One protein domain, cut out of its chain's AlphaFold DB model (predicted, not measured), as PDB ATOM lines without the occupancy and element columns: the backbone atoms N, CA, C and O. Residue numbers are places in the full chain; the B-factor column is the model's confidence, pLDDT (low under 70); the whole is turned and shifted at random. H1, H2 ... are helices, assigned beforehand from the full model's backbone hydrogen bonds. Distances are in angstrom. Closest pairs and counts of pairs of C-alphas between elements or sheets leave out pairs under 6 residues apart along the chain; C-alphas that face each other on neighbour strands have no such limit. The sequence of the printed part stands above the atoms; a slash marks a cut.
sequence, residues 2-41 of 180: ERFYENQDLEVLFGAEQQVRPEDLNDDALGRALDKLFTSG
ATOM      1  N   GLU A   2      45.986  65.728 -95.219       88.19
ATOM      2  CA  GLU A   2      45.856  64.311 -94.813       88.19
ATOM      3  C   GLU A   2      47.058  63.408 -95.171       88.19
ATOM      4  O   GLU A   2      47.745  62.932 -94.273       88.19
ATOM      5  N   ARG A   3      47.417  63.287 -96.460       89.94
ATOM      6  CA  ARG A   3      48.561  62.465 -96.924       89.94
ATOM      7  C   ARG A   3      49.906  62.762 -96.256       89.94
ATOM      8  O   ARG A   3      50.764  61.889 -96.175       89.94
ATOM      9  N   PHE A   4      50.131  64.007 -95.829       90.44
ATOM     10  CA  PHE A   4      51.349  64.362 -95.099       90.44
ATOM     11  C   PHE A   4      51.357  63.709 -93.713       90.44
ATOM     12  O   PHE A   4      52.395  63.206 -93.292       90.44
ATOM     13  N   TYR A   5      50.200  63.683 -93.046       93.12
ATOM     14  CA  TYR A   5      50.016  63.164 -91.693       93.12
ATOM     15  C   TYR A   5      49.819  61.645 -91.624       93.12
ATOM     16  O   TYR A   5      50.075  61.074 -90.573       93.12
ATOM     17  N   GLU A   6      49.467  60.976 -92.727       94.00
ATOM     18  CA  GLU A   6      49.406  59.499 -92.813       94.00
ATOM     19  C   GLU A   6      50.715  58.810 -92.395       94.00
ATOM     20  O   GLU A   6      50.700  57.690 -91.894       94.00
ATOM     21  N   ASN A   7      51.852  59.477 -92.609       94.19
ATOM     22  CA  ASN A   7      53.183  58.937 -92.328       94.19
ATOM     23  C   ASN A   7      53.844  59.592 -91.102       94.19
ATOM     24  O   ASN A   7      55.064  59.521 -90.959       94.19
ATOM     25  N   GLN A   8      53.066  60.270 -90.252       94.00
ATOM     26  CA  GLN A   8      53.548  60.903 -89.021       94.00
ATOM     27  C   GLN A   8      53.011  60.170 -87.793       94.00
ATOM     28  O   GLN A   8      51.899  59.649 -87.803       94.00
ATOM     29  N   ASP A   9      53.784  60.180 -86.709       94.88
ATOM     30  CA  ASP A   9      53.329  59.673 -85.416       94.88
ATOM     31  C   ASP A   9      52.451  60.728 -84.722       94.88
ATOM     32  O   ASP A   9      52.940  61.659 -84.077       94.88
ATOM     33  N   LEU A  10      51.135  60.624 -84.919       93.88
ATOM     34  CA  LEU A  10      50.175  61.601 -84.399       93.88
ATOM     35  C   LEU A  10      50.020  61.529 -82.878       93.88
ATOM     36  O   LEU A  10      49.722  62.548 -82.258       93.88
ATOM     37  N   GLU A  11      50.266  60.369 -82.268       94.69
ATOM     38  CA  GLU A  11      50.218  60.219 -80.813       94.69
ATOM     39  C   GLU A  11      51.367  60.983 -80.153       94.69
ATOM     40  O   GLU A  11      51.162  61.658 -79.145       94.69
ATOM     41  N   VAL A  12      52.561  60.951 -80.752       93.75
ATOM     42  CA  VAL A  12      53.706  61.749 -80.287       93.75
ATOM     43  C   VAL A  12      53.481  63.244 -80.513       93.75
ATOM     44  O   VAL A  12      53.846  64.054 -79.661       93.75
ATOM     45  N   LEU A  13      52.893  63.629 -81.649       90.44
ATOM     46  CA  LEU A  13      52.700  65.040 -82.000       90.44
ATOM     47  C   LEU A  13      51.586  65.721 -81.198       90.44
ATOM     48  O   LEU A  13      51.718  66.898 -80.860       90.44
ATOM     49  N   PHE A  14      50.491  65.010 -80.927       89.75
ATOM     50  CA  PHE A  14      49.274  65.598 -80.364       89.75
ATOM     51  C   PHE A  14      48.853  65.005 -79.017       89.75
ATOM     52  O   PHE A  14      48.003  65.596 -78.360       89.75
ATOM     53  N   GLY A  15      49.455  63.894 -78.585       91.50
ATOM     54  CA  GLY A  15      49.040  63.139 -77.406       91.50
ATOM     55  C   GLY A  15      48.058  62.022 -77.765       91.50
ATOM     56  O   GLY A  15      47.058  62.244 -78.453       91.50
ATOM     57  N   ALA A  16      48.333  60.805 -77.289       91.19
ATOM     58  CA  ALA A  16      47.509  59.624 -77.562       91.19
ATOM     59  C   ALA A  16      46.050  59.788 -77.089       91.19
ATOM     60  O   ALA A  16      45.125  59.223 -77.673       91.19
ATOM     61  N   GLU A  17      45.817  60.594 -76.054       92.62
ATOM     62  CA  GLU A  17      44.487  60.873 -75.517       92.62
ATOM     63  C   GLU A  17      43.606  61.708 -76.455       92.62
ATOM     64  O   GLU A  17      42.384  61.668 -76.325       92.62
ATOM     65  N   GLN A  18      44.204  62.435 -77.405       90.56
ATOM     66  CA  GLN A  18      43.462  63.246 -78.373       90.56
ATOM     67  C   GLN A  18      42.882  62.415 -79.523       90.56
ATOM     68  O   GLN A  18      41.972  62.886 -80.200       90.56
ATOM     69  N   GLN A  19      43.392  61.195 -79.748       93.50
ATOM     70  CA  GLN A  19      42.922  60.268 -80.791       93.50
ATOM     71  C   GLN A  19      42.815  60.913 -82.189       93.50
ATOM     72  O   GLN A  19      41.906  60.599 -82.958       93.50
ATOM     73  N   VAL A  20      43.732  61.834 -82.513       94.25
ATOM     74  CA  VAL A  20      43.754  62.549 -83.799       94.25
ATOM     75  C   VAL A  20      44.089  61.575 -84.920       94.25
ATOM     76  O   VAL A  20      45.085  60.856 -84.840       94.25
ATOM     77  N   ARG A  21      43.297  61.590 -85.993       94.31
ATOM     78  CA  ARG A  21      43.545  60.789 -87.196       94.31
ATOM     79  C   ARG A  21      43.942  61.684 -88.373       94.31
ATOM     80  O   ARG A  21      43.555  62.856 -88.400       94.31
ATOM     81  N   PRO A  22      44.675  61.165 -89.375       94.38
ATOM     82  CA  PRO A  22      45.026  61.932 -90.571       94.38
ATOM     83  C   PRO A  22      43.810  62.555 -91.267       94.38
ATOM     84  O   PRO A  22      43.878  63.708 -91.698       94.38
ATOM     85  N   GLU A  23      42.687  61.831 -91.317       94.50
ATOM     86  CA  GLU A  23      41.435  62.304 -91.927       94.50
ATOM     87  C   GLU A  23      40.864  63.552 -91.232       94.50
ATOM     88  O   GLU A  23      40.152  64.335 -91.861       94.50
ATOM     89  N   ASP A  24      41.181  63.770 -89.951       93.06
ATOM     90  CA  ASP A  24      40.754  64.955 -89.203       93.06
ATOM     91  C   ASP A  24      41.565  66.209 -89.621       93.06
ATOM     92  O   ASP A  24      41.117  67.341 -89.428       93.06
ATOM     93  N   LEU A  25      42.731  66.019 -90.261       92.69
ATOM     94  CA  LEU A  25      43.668  67.051 -90.734       92.69
ATOM     95  C   LEU A  25      43.546  67.290 -92.251       92.69
ATOM     96  O   LEU A  25      44.533  67.348 -92.996       92.69
ATOM     97  N   ASN A  26      42.310  67.433 -92.722       92.25
ATOM     98  CA  ASN A  26      41.997  67.752 -94.116       92.25
ATOM     99  C   ASN A  26      42.007  69.270 -94.404       92.25
ATOM    100  O   ASN A  26      42.147  70.111 -93.513       92.25
ATOM    101  N   ASP A  27      41.922  69.621 -95.685       93.62
ATOM    102  CA  ASP A  27      41.912  71.002 -96.173       93.62
ATOM    103  C   ASP A  27      40.671  71.788 -95.728       93.62
ATOM    104  O   ASP A  27      40.811  72.943 -95.326       93.62
ATOM    105  N   ASP A  28      39.492  71.165 -95.688       93.75
ATOM    106  CA  ASP A  28      38.283  71.805 -95.157       93.75
ATOM    107  C   ASP A  28      38.422  72.154 -93.664       93.75
ATOM    108  O   ASP A  28      37.987  73.214 -93.204       93.75
ATOM    109  N   ALA A  29      39.024  71.260 -92.874       92.75
ATOM    110  CA  ALA A  29      39.296  71.481 -91.458       92.75
ATOM    111  C   ALA A  29      40.299  72.620 -91.261       92.75
ATOM    112  O   ALA A  29      40.076  73.484 -90.408       92.75
ATOM    113  N   LEU A  30      41.349  72.666 -92.087       92.31
ATOM    114  CA  LEU A  30      42.304  73.769 -92.108       92.31
ATOM    115  C   LEU A  30      41.620  75.097 -92.463       92.31
ATOM    116  O   LEU A  30      41.820  76.077 -91.750       92.31
ATOM    117  N   GLY A  31      40.784  75.129 -93.504       94.00
ATOM    118  CA  GLY A  31      40.028  76.320 -93.899       94.00
ATOM    119  C   GLY A  31      39.170  76.853 -92.751       94.00
ATOM    120  O   GLY A  31      39.333  77.997 -92.331       94.00
ATOM    121  N   ARG A  32      38.363  75.983 -92.128       94.62
ATOM    122  CA  ARG A  32      37.554  76.349 -90.949       94.62
ATOM    123  C   ARG A  32      38.399  76.829 -89.768       94.62
ATOM    124  O   ARG A  32      37.946  77.674 -88.994       94.62
ATOM    125  N   ALA A  33      39.591  76.268 -89.570       91.62
ATOM    126  CA  ALA A  33      40.500  76.713 -88.520       91.62
ATOM    127  C   ALA A  33      41.045  78.118 -88.816       91.62
ATOM    128  O   ALA A  33      41.038  78.967 -87.924       91.62
ATOM    129  N   LEU A  34      41.453  78.388 -90.060       91.56
ATOM    130  CA  LEU A  34      41.910  79.709 -90.500       91.56
ATOM    131  C   LEU A  34      40.802  80.763 -90.379       91.56
ATOM    132  O   LEU A  34      41.067  81.845 -89.857       91.56
ATOM    133  N   ASP A  35      39.562  80.427 -90.740       91.00
ATOM    134  CA  ASP A  35      38.408  81.320 -90.571       91.00
ATOM    135  C   ASP A  35      38.191  81.677 -89.098       91.00
ATOM    136  O   ASP A  35      38.093  82.850 -88.743       91.00
ATOM    137  N   LYS A  36      38.200  80.680 -88.202       89.56
ATOM    138  CA  LYS A  36      38.079  80.913 -86.751       89.56
ATOM    139  C   LYS A  36      39.208  81.792 -86.217       89.56
ATOM    140  O   LYS A  36      38.961  82.677 -85.395       89.56
ATOM    141  N   LEU A  37      40.440  81.559 -86.673       87.56
ATOM    142  CA  LEU A  37      41.595  82.373 -86.300       87.56
ATOM    143  C   LEU A  37      41.428  83.823 -86.764       87.56
ATOM    144  O   LEU A  37      41.684  84.736 -85.976       87.56
ATOM    145  N   PHE A  38      40.957  84.036 -87.993       86.62
ATOM    146  CA  PHE A  38      40.684  85.364 -88.535       86.62
ATOM    147  C   PHE A  38      39.562  86.068 -87.759       86.62
ATOM    148  O   PHE A  38      39.780  87.147 -87.207       86.62
ATOM    149  N   THR A  39      38.400  85.420 -87.605       88.00
ATOM    150  CA  THR A  39      37.238  85.965 -86.878       88.00
ATOM    151  C   THR A  39      37.555  86.288 -85.418       88.00
ATOM    152  O   THR A  39      36.960  87.203 -84.852       88.00
ATOM    153  N   SER A  40      38.514  85.594 -84.794       85.44
ATOM    154  CA  SER A  40      38.918  85.888 -83.415       85.44
ATOM    155  C   SER A  40      39.449  87.313 -83.215       85.44
ATOM    156  O   SER A  40      39.437  87.799 -82.084       85.44
ATOM    157  N   GLY A  41      39.994  87.950 -84.265       82.06
ATOM    158  CA  GLY A  41      40.667  89.252 -84.191       82.06
ATOM    159  C   GLY A  41      41.926  89.274 -83.307       82.06
ATOM    160  O   GLY A  41      42.482  90.338 -83.031       82.06
TER     161      GLY A  41
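This is residues 2 to 41 of the 180 residues of the protein "Transposase" of Moorella thermoacetica Y72 (UniProt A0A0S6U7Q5). Picture an arm on an open loop: one straight helix, H3, makes the arm, and residues 28 to 41 stick out from the rest. The remainder folds back on itself as a loose head, from the short H1 to the short H2 and then back along residues 15 to 26 to where H3 begins. The printed part has 40 residues with three named helices in the order H1, H2, H3 and no named strand, and its class is all helix. The whole is loose, with a radius of gyration of the C-alphas of 11.8 A, and flat, spanning 32 by 21 by 11 A.

Begin with H3, residues 27 to 39, which touches no helix. Look from its first residue to H1, residues 2 to 5: the two are close but not clearly touching, and their closest C-alphas, those of Glu 2 and Asp 27, are 7.9 A apart. H2, residues 10 to 14, and H1 meet only through their link. H2 and H3 are apart. In H2 and H3 every O i to N i+4 pair is within hydrogen-bond range; H1 is too short for such a pair, and its one O i to N i+3 pair is within range.

Find C-alpha 27 at (41.912, 71.002, -96.173); from there H3 runs 18.2 A to C-alpha 39 at (37.238, 85.965, -86.878). Go back to C-alpha 2 at (45.856, 64.311, -94.813), where H1 begins; it measures 5.3 A from first to last C-alpha. H2 measures 5.8 A, from Leu 10 to Phe 14.

The two C-alphas farthest apart, those of Asn 7 and Gly 41, lie 33.8 A from each other. The printed part has no cut. The link from H1 to H2 is tight, with 4 residues, and the link from H2 to H3 is long, with 12. Residues 12 to 17, of which 12 to 14 belong to H2, stand free, as do residues 28 to 41, of which 28 to 39 belong to H3. The model's mean pLDDT of the printed part is 91.8, and no printed residue is under 70.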